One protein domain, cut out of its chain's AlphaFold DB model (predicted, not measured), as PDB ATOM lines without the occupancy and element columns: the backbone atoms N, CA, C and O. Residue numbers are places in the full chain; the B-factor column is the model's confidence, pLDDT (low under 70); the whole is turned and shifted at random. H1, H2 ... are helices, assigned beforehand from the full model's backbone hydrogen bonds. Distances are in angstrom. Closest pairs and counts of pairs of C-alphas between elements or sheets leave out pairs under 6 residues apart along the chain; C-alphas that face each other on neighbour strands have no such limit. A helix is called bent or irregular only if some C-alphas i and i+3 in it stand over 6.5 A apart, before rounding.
ATOM      1  N   CYS A 343     162.784 194.768 146.438       96.38
ATOM      2  CA  CYS A 343     162.918 196.077 147.085       96.38
ATOM      3  C   CYS A 343     162.193 196.160 148.436       96.38
ATOM      4  O   CYS A 343     162.588 196.960 149.283       96.38
ATOM      5  N   THR A 344     161.170 195.333 148.651       95.56
ATOM      6  CA  THR A 344     160.408 195.257 149.909       95.56
ATOM      7  C   THR A 344     160.996 194.234 150.888       95.56
ATOM      8  O   THR A 344     160.754 194.289 152.094       95.56
ATOM      9  N   HIS A 345     161.857 193.329 150.411       95.44
ATOM     10  CA  HIS A 345     162.539 192.353 151.252       95.44
ATOM     11  C   HIS A 345     163.705 192.976 152.045       95.44
ATOM     12  O   HIS A 345     164.599 193.623 151.487       95.44
ATOM     13  N   LYS A 346     163.766 192.701 153.356       91.12
ATOM     14  CA  LYS A 346     164.768 193.256 154.291       91.12
ATOM     15  C   LYS A 346     166.217 193.052 153.845       91.12
ATOM     16  O   LYS A 346     167.049 193.939 154.008       91.12
ATOM     17  N   LEU A 347     166.532 191.871 153.314       91.50
ATOM     18  CA  LEU A 347     167.890 191.534 152.890       91.50
ATOM     19  C   LEU A 347     168.139 191.867 151.415       91.50
ATOM     20  O   LEU A 347     169.202 192.375 151.072       91.50
ATOM     21  N   ALA A 348     167.162 191.604 150.543       94.38
ATOM     22  CA  ALA A 348     167.381 191.682 149.100       94.38
ATOM     23  C   ALA A 348     167.424 193.130 148.603       94.38
ATOM     24  O   ALA A 348     168.181 193.444 147.683       94.38
ATOM     25  N   SER A 349     166.705 194.029 149.279       95.12
ATOM     26  CA  SER A 349     166.757 195.470 149.026       95.12
ATOM     27  C   SER A 349     168.178 196.027 149.134       95.12
ATOM     28  O   SER A 349     168.547 196.924 148.377       95.12
ATOM     29  N   LEU A 350     169.023 195.462 150.004       92.44
ATOM     30  CA  LEU A 350     170.430 195.849 150.117       92.44
ATOM     31  C   LEU A 350     171.217 195.485 148.856       92.44
ATOM     32  O   LEU A 350     172.013 196.297 148.389       92.44
ATOM     33  N   THR A 351     170.984 194.304 148.285       93.50
ATOM     34  CA  THR A 351     171.618 193.874 147.030       93.50
ATOM     35  C   THR A 351     171.167 194.745 145.861       93.50
ATOM     36  O   THR A 351     172.008 195.218 145.099       93.50
ATOM     37  N   VAL A 352     169.868 195.053 145.765       95.75
ATOM     38  CA  VAL A 352     169.344 195.995 144.759       95.75
ATOM     39  C   VAL A 352     170.035 197.357 144.892       95.75
ATOM     40  O   VAL A 352     170.543 197.898 143.910       95.75
ATOM     41  N   LEU A 353     170.139 197.889 146.115       93.75
ATOM     42  CA  LEU A 353     170.825 199.157 146.373       93.75
ATOM     43  C   LEU A 353     172.314 199.122 146.009       93.75
ATOM     44  O   LEU A 353     172.834 200.151 145.576       93.75
ATOM     45  N   ARG A 354     173.002 197.985 146.164       92.56
ATOM     46  CA  ARG A 354     174.398 197.829 145.719       92.56
ATOM     47  C   ARG A 354     174.514 197.911 144.197       92.56
ATOM     48  O   ARG A 354     175.364 198.647 143.708       92.56
ATOM     49  N   ILE A 355     173.632 197.223 143.464       93.75
ATOM     50  CA  ILE A 355     173.611 197.242 141.989       93.75
ATOM     51  C   ILE A 355     173.326 198.653 141.455       93.75
ATOM     52  O   ILE A 355     173.921 199.075 140.462       93.75
ATOM     53  N   VAL A 356     172.446 199.405 142.122       94.75
ATOM     54  CA  VAL A 356     172.082 200.762 141.692       94.75
ATOM     55  C   VAL A 356     173.155 201.801 142.043       94.75
ATOM     56  O   VAL A 356     173.432 202.679 141.228       94.75
ATOM     57  N   ASN A 357     173.772 201.726 143.228       91.88
ATOM     58  CA  ASN A 357     174.672 202.781 143.722       91.88
ATOM     59  C   ASN A 357     176.148 202.623 143.322       91.88
ATOM     60  O   ASN A 357     176.964 203.497 143.630       91.88
ATOM     61  N   GLN A 358     176.517 201.531 142.656       91.44
ATOM     62  CA  GLN A 358     177.867 201.358 142.120       91.44
ATOM     63  C   GLN A 358     178.127 202.284 140.913       91.44
ATOM     64  O   GLN A 358     177.204 202.719 140.227       91.44
ATOM     65  N   LYS A 359     179.405 202.611 140.672       90.62
ATOM     66  CA  LYS A 359     179.855 203.570 139.638       90.62
ATOM     67  C   LYS A 359     180.659 202.924 138.500       90.62
ATOM     68  O   LYS A 359     181.300 203.630 137.731       90.62
ATOM     69  N   ILE A 360     180.693 201.598 138.453       90.56
ATOM     70  CA  ILE A 360     181.498 200.812 137.514       90.56
ATOM     71  C   ILE A 360     180.678 200.523 136.247       90.56
ATOM     72  O   ILE A 360     181.156 200.741 135.141       90.56
ATOM     73  N   GLU A 361     179.426 200.086 136.398       91.56
ATOM     74  CA  GLU A 361     178.556 199.606 135.317       91.56
ATOM     75  C   GLU A 361     177.232 200.381 135.312       91.56
ATOM     76  O   GLU A 361     176.213 199.929 135.838       91.56
ATOM     77  N   PHE A 362     177.240 201.595 134.757       93.94
ATOM     78  CA  PHE A 362     176.071 202.487 134.783       93.94
ATOM     79  C   PHE A 362     174.844 201.926 134.053       93.94
ATOM     80  O   PHE A 362     173.722 202.306 134.381       93.94
ATOM     81  N   GLU A 363     175.041 201.029 133.086       94.50
ATOM     82  CA  GLU A 363     173.961 200.386 132.338       94.50
ATOM     83  C   GLU A 363     173.066 199.528 133.247       94.50
ATOM     84  O   GLU A 363     171.856 199.754 133.274       94.50
ATOM     85  N   ALA A 364     173.650 198.660 134.083       94.25
ATOM     86  CA  ALA A 364     172.926 197.889 135.099       94.25
ATOM     87  C   ALA A 364     172.123 198.783 136.051       94.25
ATOM     88  O   ALA A 364     170.943 198.539 136.308       94.25
ATOM     89  N   SER A 365     172.758 199.843 136.565       95.31
ATOM     90  CA  SER A 365     172.105 200.797 137.468       95.31
ATOM     91  C   SER A 365     170.917 201.470 136.779       95.31
ATOM     92  O   SER A 365     169.801 201.472 137.308       95.31
ATOM     93  N   ARG A 366     171.123 201.968 135.554       94.75
ATOM     94  CA  ARG A 366     170.074 202.598 134.751       94.75
ATOM     95  C   ARG A 366     168.919 201.640 134.483       94.75
ATOM     96  O   ARG A 366     167.776 202.057 134.639       94.75
ATOM     97  N   GLN A 367     169.195 200.391 134.118       95.38
ATOM     98  CA  GLN A 367     168.167 199.389 133.835       95.38
ATOM     99  C   GLN A 367     167.268 199.139 135.053       95.38
ATOM    100  O   GLN A 367     166.044 199.175 134.931       95.38
ATOM    101  N   ILE A 368     167.861 198.950 136.238       96.25
ATOM    102  CA  ILE A 368     167.104 198.740 137.481       96.25
ATOM    103  C   ILE A 368     166.290 199.982 137.858       96.25
ATOM    104  O   ILE A 368     165.111 199.865 138.186       96.25
ATOM    105  N   VAL A 369     166.886 201.175 137.788       95.06
ATOM    106  CA  VAL A 369     166.200 202.428 138.141       95.06
ATOM    107  C   VAL A 369     165.054 202.724 137.171       95.06
ATOM    108  O   VAL A 369     163.970 203.102 137.610       95.06
ATOM    109  N   GLN A 370     165.253 202.521 135.868       94.88
ATOM    110  CA  GLN A 370     164.185 202.687 134.880       94.88
ATOM    111  C   GLN A 370     163.052 201.687 135.113       94.88
ATOM    112  O   GLN A 370     161.896 202.090 135.109       94.88
ATOM    113  N   ALA A 371     163.361 200.418 135.381       95.38
ATOM    114  CA  ALA A 371     162.336 199.426 135.694       95.38
ATOM    115  C   ALA A 371     161.561 199.750 136.986       95.38
ATOM    116  O   ALA A 371     160.360 199.502 137.054       95.38
ATOM    117  N   LEU A 372     162.227 200.331 137.990       95.69
ATOM    118  CA  LEU A 372     161.601 200.736 139.248       95.69
ATOM    119  C   LEU A 372     160.655 201.935 139.067       95.69
ATOM    120  O   LEU A 372     159.519 201.882 139.526       95.69
ATOM    121  N   PHE A 373     161.111 203.009 138.411       95.38
ATOM    122  CA  PHE A 373     160.381 204.286 138.349       95.38
ATOM    123  C   PHE A 373     159.534 204.496 137.088       95.38
ATOM    124  O   PHE A 373     158.658 205.354 137.100       95.38
ATOM    125  N   LEU A 374     159.811 203.776 135.998       93.69
ATOM    126  CA  LEU A 374     159.152 203.939 134.693       93.69
ATOM    127  C   LEU A 374     158.421 202.657 134.265       93.69
ATOM    128  O   LEU A 374     158.328 202.350 133.076       93.69
ATOM    129  N   SER A 375     157.925 201.886 135.233       92.81
ATOM    130  CA  SER A 375     157.099 200.714 134.945       92.81
ATOM    131  C   SER A 375     155.748 201.133 134.333       92.81
ATOM    132  O   SER A 375     155.221 202.197 134.666       92.81
ATOM    133  N   PRO A 376     155.159 200.332 133.421       90.31
ATOM    134  CA  PRO A 376     153.856 200.639 132.828       90.31
ATOM    135  C   PRO A 376     152.777 200.860 133.896       90.31
ATOM    136  O   PRO A 376     152.452 199.944 134.642       90.31
ATOM    137  N   GLY A 377     152.224 202.070 133.987       87.25
ATOM    138  CA  GLY A 377     151.235 202.405 135.019       87.25
ATOM    139  C   GLY A 377     151.800 202.497 136.440       87.25
ATOM    140  O   GLY A 377     151.037 202.374 137.385       87.25
ATOM    141  N   ASP A 378     153.118 202.666 136.594       92.94
ATOM    142  CA  ASP A 378     153.824 202.834 137.873       92.94
ATOM    143  C   ASP A 378     153.621 201.689 138.894       92.94
ATOM    144  O   ASP A 378     153.981 201.836 140.058       92.94
ATOM    145  N   HIS A 379     153.114 200.522 138.470       93.25
ATOM    146  CA  HIS A 379     152.751 199.415 139.366       93.25
ATOM    147  C   HIS A 379     153.905 198.944 140.260       93.25
ATOM    148  O   HIS A 379     153.709 198.761 141.456       93.25
ATOM    149  N   VAL A 380     155.130 198.823 139.725       95.50
ATOM    150  CA  VAL A 380     156.302 198.429 140.531       95.50
ATOM    151  C   VAL A 380     156.600 199.483 141.595       95.50
ATOM    152  O   VAL A 380     156.914 199.153 142.735       95.50
ATOM    153  N   LEU A 381     156.497 200.764 141.237       95.31
ATOM    154  CA  LEU A 381     156.753 201.863 142.163       95.31
ATOM    155  C   LEU A 381     155.692 201.904 143.265       95.31
ATOM    156  O   LEU A 381     156.038 202.054 144.436       95.31
ATOM    157  N   THR A 382     154.426 201.725 142.894       93.75
ATOM    158  CA  THR A 382     153.284 201.643 143.808       93.75
ATOM    159  C   THR A 382     153.423 200.455 144.767       93.75
ATOM    160  O   THR A 382     153.314 200.644 145.979       93.75
ATOM    161  N   ASP A 383     153.773 199.263 144.274       94.12
ATOM    162  CA  ASP A 383     154.013 198.077 145.110       94.12
ATOM    163  C   ASP A 383     155.147 198.307 146.118       94.12
ATOM    164  O   ASP A 383     155.015 198.006 147.307       94.12
ATOM    165  N   VAL A 384     156.274 198.865 145.658       95.50
ATOM    166  CA  VAL A 384     157.439 199.124 146.514       95.50
ATOM    167  C   VAL A 384     157.128 200.197 147.554       95.50
ATOM    168  O   VAL A 384     157.503 200.048 148.715       95.50
ATOM    169  N   LEU A 385     156.423 201.266 147.179       93.88
ATOM    170  CA  LEU A 385     155.988 202.300 148.120       93.88
ATOM    171  C   LEU A 385     154.920 201.806 149.102       93.88
ATOM    172  O   LEU A 385     154.752 202.426 150.153       93.88
ATOM    173  N   GLY A 386     154.245 200.690 148.817       91.06
ATOM    174  CA  GLY A 386     153.382 200.002 149.775       91.06
ATOM    175  C   GLY A 386     154.126 199.494 151.018       91.06
ATOM    176  O   GLY A 386     153.530 199.402 152.090       91.06
ATOM    177  N   ASP A 387     155.435 199.225 150.921       92.88
ATOM    178  CA  ASP A 387     156.258 198.810 152.060       92.88
ATOM    179  C   ASP A 387     156.899 200.001 152.787       92.88
ATOM    180  O   ASP A 387     157.851 200.632 152.315       92.88
ATOM    181  N   GLN A 388     156.422 200.245 154.006       90.56
ATOM    182  CA  GLN A 388     156.882 201.332 154.874       90.56
ATOM    183  C   GLN A 388     158.287 201.104 155.445       90.56
ATOM    184  O   GLN A 388     158.913 202.062 155.908       90.56
ATOM    185  N   VAL A 389     158.780 199.859 155.460       89.19
ATOM    186  CA  VAL A 389     160.024 199.497 156.153       89.19
ATOM    187  C   VAL A 389     161.231 199.625 155.227       89.19
ATOM    188  O   VAL A 389     162.156 200.391 155.514       89.19
ATOM    189  N   ASN A 390     161.241 198.898 154.109       91.88
ATOM    190  CA  ASN A 390     162.382 198.840 153.193       91.88
ATOM    191  C   ASN A 390     162.109 199.636 151.914       91.88
ATOM    192  O   ASN A 390     162.949 200.442 151.505       91.88
ATOM    193  N   GLY A 391     160.928 199.459 151.321       92.50
ATOM    194  CA  GLY A 391     160.570 200.008 150.016       92.50
ATOM    195  C   GLY A 391     160.676 201.530 149.926       92.50
ATOM    196  O   GLY A 391     161.394 202.046 149.064       92.50
ATOM    197  N   VAL A 392     160.086 202.264 150.878       92.56
ATOM    198  CA  VAL A 392     160.216 203.737 150.949       92.56
ATOM    199  C   VAL A 392     161.681 204.180 151.003       92.56
ATOM    200  O   VAL A 392     162.074 205.138 150.336       92.56
ATOM    201  N   THR A 393     162.521 203.458 151.751       91.50
ATOM    202  CA  THR A 393     163.954 203.764 151.857       91.50
ATOM    203  C   THR A 393     164.679 203.542 150.530       91.50
ATOM    204  O   THR A 393     165.553 204.337 150.171       91.50
ATOM    205  N   VAL A 394     164.333 202.477 149.800       94.19
ATOM    206  CA  VAL A 394     164.905 202.188 148.477       94.19
ATOM    207  C   VAL A 394     164.547 203.288 147.483       94.19
ATOM    208  O   VAL A 394     165.439 203.788 146.794       94.19
ATOM    209  N   VAL A 395     163.281 203.707 147.444       95.00
ATOM    210  CA  VAL A 395     162.817 204.770 146.539       95.00
ATOM    211  C   VAL A 395     163.481 206.101 146.884       95.00
ATOM    212  O   VAL A 395     164.096 206.711 146.013       95.00
ATOM    213  N   HIS A 396     163.457 206.509 148.155       92.50
ATOM    214  CA  HIS A 396     164.057 207.768 148.610       92.50
ATOM    215  C   HIS A 396     165.559 207.856 148.283       92.50
ATOM    216  O   HIS A 396     166.021 208.854 147.742       92.50
ATOM    217  N   LYS A 397     166.342 206.787 148.508       91.88
ATOM    218  CA  LYS A 397     167.789 206.783 148.189       91.88
ATOM    219  C   LYS A 397     168.091 206.965 146.694       91.88
ATOM    220  O   LYS A 397     169.147 207.494 146.333       91.88
ATOM    221  N   ASN A 398     167.183 206.523 145.827       91.88
ATOM    222  CA  ASN A 398     167.363 206.547 144.376       91.88
ATOM    223  C   ASN A 398     166.526 207.625 143.682       91.88
ATOM    224  O   ASN A 398     166.540 207.703 142.452       91.88
ATOM    225  N   LEU A 399     165.838 208.476 144.447       91.81
ATOM    226  CA  LEU A 399     165.051 209.566 143.898       91.81
ATOM    227  C   LEU A 399     165.979 210.580 143.221       91.81
ATOM    228  O   LEU A 399     167.028 210.965 143.743       91.81
ATOM    229  N   ARG A 400     165.612 210.970 142.004       90.88
ATOM    230  CA  ARG A 400     166.277 211.996 141.193       90.88
ATOM    231  C   ARG A 400     165.193 212.863 140.562       90.88
ATOM    232  O   ARG A 400     164.053 212.417 140.440       90.88
ATOM    233  N   SER A 401     165.550 214.063 140.105       86.94
ATOM    234  CA  SER A 401     164.605 215.026 139.511       86.94
ATOM    235  C   SER A 401     163.736 214.426 138.399       86.94
ATOM    236  O   SER A 401     162.551 214.730 138.317       86.94
ATOM    237  N   ALA A 402     164.297 213.510 137.604       90.25
ATOM    238  CA  ALA A 402     163.597 212.808 136.530       90.25
ATOM    239  C   ALA A 402     162.425 211.914 136.994       90.25
ATOM    240  O   ALA A 402     161.560 211.596 136.184       90.25
ATOM    241  N   TYR A 403     162.377 211.507 138.268       92.62
ATOM    242  CA  TYR A 403     161.414 210.521 138.785       92.62
ATOM    243  C   TYR A 403     160.427 211.091 139.814       92.62
ATOM    244  O   TYR A 403     159.593 210.357 140.353       92.62
ATOM    245  N   ILE A 404     160.494 212.399 140.081       91.75
ATOM    246  CA  ILE A 404     159.629 213.077 141.057       91.75
ATOM    247  C   ILE A 404     158.151 212.924 140.678       91.75
ATOM    248  O   ILE A 404     157.343 212.533 141.515       91.75
ATOM    249  N   GLU A 405     157.793 213.168 139.415       90.62
ATOM    250  CA  GLU A 405     156.395 213.109 138.964       90.62
ATOM    251  C   GLU A 405     155.805 211.693 139.015       90.62
ATOM    252  O   GLU A 405     154.646 211.523 139.388       90.62
ATOM    253  N   ALA A 406     156.589 210.656 138.705       91.12
ATOM    254  CA  ALA A 406     156.150 209.267 138.872       91.12
ATOM    255  C   ALA A 406     155.905 208.931 140.352       91.12
ATOM    256  O   ALA A 406     154.858 208.398 140.709       91.12
ATOM    257  N   THR A 407     156.821 209.352 141.227       92.19
ATOM    258  CA  THR A 407     156.710 209.135 142.678       92.19
ATOM    259  C   THR A 407     155.497 209.855 143.272       92.19
ATOM    260  O   THR A 407     154.784 209.278 144.090       92.19
ATOM    261  N   LYS A 408     155.198 211.086 142.831       91.56
ATOM    262  CA  LYS A 408     153.973 211.804 143.227       91.56
ATOM    263  C   LYS A 408     152.711 211.035 142.850       91.56
ATOM    264  O   LYS A 408     151.831 210.886 143.693       91.56
ATOM    265  N   ARG A 409     152.621 210.561 141.599       91.56
ATOM    266  CA  ARG A 409     151.453 209.816 141.101       91.56
ATOM    267  C   ARG A 409     151.203 208.557 141.939       91.56
ATOM    268  O   ARG A 409     150.091 208.392 142.431       91.56
ATOM    269  N   ALA A 410     152.248 207.772 142.208       91.12
ATOM    270  CA  ALA A 410     152.158 206.567 143.037       91.12
ATOM    271  C   ALA A 410     151.762 206.863 144.503       91.12
ATOM    272  O   ALA A 410     150.923 206.173 145.081       91.12
ATOM    273  N   LEU A 411     152.309 207.925 145.116       89.88
ATOM    274  CA  LEU A 411     151.947 208.321 146.488       89.88
ATOM    275  C   LEU A 411     150.483 208.774 146.614       89.88
ATOM    276  O   LEU A 411     149.841 208.504 147.632       89.88
ATOM    277  N   ILE A 412     149.955 209.456 145.594       88.31
ATOM    278  CA  ILE A 412     148.546 209.870 145.542       88.31
ATOM    279  C   ILE A 412     147.638 208.642 145.390       88.31
ATOM    280  O   ILE A 412     146.624 208.545 146.085       88.31
ATOM    281  N   GLU A 413     148.009 207.694 144.525       87.81
ATOM    282  CA  GLU A 413     147.259 206.455 144.289       87.81
ATOM    283  C   GLU A 413     147.131 205.599 145.557       87.81
ATOM    284  O   GLU A 413     146.031 205.164 145.904       87.81
ATOM    285  N   LEU A 414     148.228 205.439 146.304       84.56
ATOM    286  CA  LEU A 414     148.260 204.684 147.561       84.56
ATOM    287  C   LEU A 414     147.433 205.316 148.690       84.56
ATOM    288  O   LEU A 414     147.272 204.696 149.742       84.56
ATOM    289  N   LYS A 415     146.924 206.546 148.508       82.81
ATOM    290  CA  LYS A 415     146.213 207.322 149.542       82.81
ATOM    291  C   LYS A 415     146.970 207.311 150.873       82.81
ATOM    292  O   LYS A 415     146.368 207.151 151.936       82.81
ATOM    293  N   VAL A 416     148.298 207.429 150.801       70.69
ATOM    294  CA  VAL A 416     149.178 207.227 151.953       70.69
ATOM    295  C   VAL A 416     148.768 208.166 153.085       70.69
ATOM    296  O   VAL A 416     148.861 209.389 152.972       70.69
ATOM    297  N   ILE A 417     148.326 207.590 154.204       64.19
ATOM    298  CA  ILE A 417     148.111 208.337 155.442       64.19
ATOM    299  C   ILE A 417     149.495 208.725 155.955       64.19
ATOM    300  O   ILE A 417     150.356 207.855 156.088       64.19
ATOM    301  N   MET A 418     149.701 210.017 156.230       62.50
ATOM    302  CA  MET A 418     150.948 210.607 156.733       62.50
ATOM    303  C   MET A 418     151.552 209.789 157.889       62.50
ATOM    304  O   MET A 418     151.270 210.014 159.063       62.50
ATOM    305  N   THR A 419     152.406 208.833 157.541       70.00
ATOM    306  CA  THR A 419     153.192 208.012 158.459       70.00
ATOM    307  C   THR A 419     154.620 208.536 158.441       70.00
ATOM    308  O   THR A 419     155.111 209.006 157.411       70.00
ATOM    309  N   GLN A 420     155.312 208.460 159.582       78.81
ATOM    310  CA  GLN A 420     156.671 208.995 159.743       78.81
ATOM    311  C   GLN A 420     157.652 208.478 158.671       78.81
ATOM    312  O   GLN A 420     158.601 209.181 158.327       78.81
ATOM    313  N   ALA A 421     157.398 207.289 158.114       82.00
ATOM    314  CA  ALA A 421     158.175 206.692 157.031       82.00
ATOM    315  C   ALA A 421     158.180 207.539 155.741       82.00
ATOM    316  O   ALA A 421     159.238 207.741 155.150       82.00
ATOM    317  N   TYR A 422     157.034 208.092 155.329       86.56
ATOM    318  CA  TYR A 422     156.897 208.799 154.047       86.56
ATOM    319  C   TYR A 422     157.228 210.286 154.121       86.56
ATOM    320  O   TYR A 422     157.381 210.923 153.085       86.56
ATOM    321  N   ARG A 423     157.355 210.854 155.325       85.69
ATOM    322  CA  ARG A 423     157.509 212.302 155.529       85.69
ATOM    323  C   ARG A 423     158.623 212.919 154.677       85.69
ATOM    324  O   ARG A 423     158.380 213.895 153.980       85.69
ATOM    325  N   ARG A 424     159.822 212.329 154.708       87.38
ATOM    326  CA  ARG A 424     160.977 212.823 153.935       87.38
ATOM    327  C   ARG A 424     160.735 212.731 152.430       87.38
ATOM    328  O   ARG A 424     161.071 213.649 151.701       87.38
ATOM    329  N   LEU A 425     160.104 211.643 151.990       89.12
ATOM    330  CA  LEU A 425     159.788 211.434 150.583       89.12
ATOM    331  C   LEU A 425     158.748 212.453 150.090       89.12
ATOM    332  O   LEU A 425     158.927 213.018 149.022       89.12
ATOM    333  N   ILE A 426     157.707 212.725 150.886       87.75
ATOM    334  CA  ILE A 426     156.660 213.728 150.617       87.75
ATOM    335  C   ILE A 426     157.263 215.139 150.530       87.75
ATOM    336  O   ILE A 426     156.936 215.883 149.603       87.75
ATOM    337  N   GLU A 427     158.157 215.481 151.465       87.88
ATOM    338  CA  GLU A 427     158.919 216.738 151.474       87.88
ATOM    339  C   GLU A 427     159.751 216.894 150.189       87.88
ATOM    340  O   GLU A 427     159.693 217.938 149.542       87.88
ATOM    341  N   GLU A 428     160.471 215.846 149.779       88.25
ATOM    342  CA  GLU A 428     161.357 215.880 148.610       88.25
ATOM    343  C   GLU A 428     160.600 215.911 147.274       88.25
ATOM    344  O   GLU A 428     161.043 216.567 146.329       88.25
ATOM    345  N   VAL A 429     159.425 215.273 147.187       88.69
ATOM    346  CA  VAL A 429     158.569 215.406 145.999       88.69
ATOM    347  C   VAL A 429     157.772 216.715 145.985       88.69
ATOM    348  O   VAL A 429     157.244 217.082 144.941       88.69
ATOM    349  N   GLY A 430     157.685 217.456 147.092       83.56
ATOM    350  CA  GLY A 430     156.966 218.733 147.157       83.56
ATOM    351  C   GLY A 430     155.440 218.598 147.234       83.56
ATOM    352  O   GLY A 430     154.720 219.466 146.739       83.56
ATOM    353  N   LEU A 431     154.933 217.511 147.825       82.94
ATOM    354  CA  LEU A 431     153.507 217.380 148.146       82.94
ATOM    355  C   LEU A 431     153.176 218.192 149.417       82.94
ATOM    356  O   LEU A 431     153.991 218.244 150.341       82.94
ATOM    357  N   PRO A 432     151.997 218.840 149.493       71.62
ATOM    358  CA  PRO A 432     151.628 219.653 150.645       71.62
ATOM    359  C   PRO A 432     151.508 218.776 151.893       71.62
ATOM    360  O   PRO A 432     150.710 217.843 151.933       71.62
ATOM    361  N   ILE A 433     152.291 219.100 152.921       65.50
ATOM    362  CA  ILE A 433     152.245 218.444 154.228       65.50
ATOM    363  C   ILE A 433     151.058 219.041 154.994       65.50
ATOM    364  O   ILE A 433     151.096 220.236 155.309       65.50
ATOM    365  N   PRO A 434     149.998 218.280 155.320       57.31
ATOM    366  CA  PRO A 434     148.952 218.789 156.193       57.31
ATOM    367  C   PRO A 434     149.574 219.111 157.555       57.31
ATOM    368  O   PRO A 434     150.195 218.247 158.176       57.31
TER     369      PRO A 434
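What this domain is: This is residues 343 to 434 of the 553 residues of the protein "ARM repeat-containing protein" of Rhizopogon vinicolor AM-OR11-026 (UniProt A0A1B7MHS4). Six short helices, mostly crossed, make an elongated body with H4 near its middle. The longest helix, H5, packs with H3 and H6 toward one end, while H1 and H2 make a V at the other, where residues 358 to 363 stick out. The printed part has 92 residues, with H1 to H6 in order along the chain and no named strand: the class is all helix. It is compact, with a radius of gyration of the C-alphas of 12.7 A and spans of 42 by 26 by 21 A.

Where its parts are: H5, residues 401 to 413, is 19.9 A long and ends at C-alpha 413 (147.259, 206.455, 144.289). H3, residues 376 to 385, is 15.5 A long, and H6 is residues 423 to 429. H4 is residues 391 to 398. H1, residues 348 to 357, is 14.3 A long and begins at C-alpha 348 (167.381, 191.682, 149.100); H2, residues 362 to 373, is 16.2 A long. H3 and H5 are irregular: C-alphas 377 and 380 are 8.5 A apart, and C-alphas 402 and 405 are 7.6 A apart.

How they stand to each other: H5 touches H3 about perpendicular, at 79 degrees, with C-alphas of Thr 382 and Ala 410 closest at 5.1 A. With residues 404 to 408 alone H5 touches H6; the closest C-alphas, Ile 404 and Val 429, are 5.6 A apart. H4 touches H1 at a shallow tilt of 11 degrees, the same way, with C-alphas of Leu 353 and Val 394 closest at 7.0 A. H1 touches residues 364 to 369 of H2 at a steep tilt of 55 degrees; the closest C-alphas, Val 356 and Ser 365, are 4.2 A apart. H1 and H5 are apart. Every O i to N i+4 pair is within hydrogen-bond range in H1, H2, H4 and H6, against 4 of 6 in H3 and 7 of 9 in H5.

The domain as a whole: The C-alphas farthest apart, Ile 360 and Pro 434, are 41.6 A apart. The printed part has no cut, and no link is long. Residues 417 to 418 and 433 to 434 have pLDDT under 70.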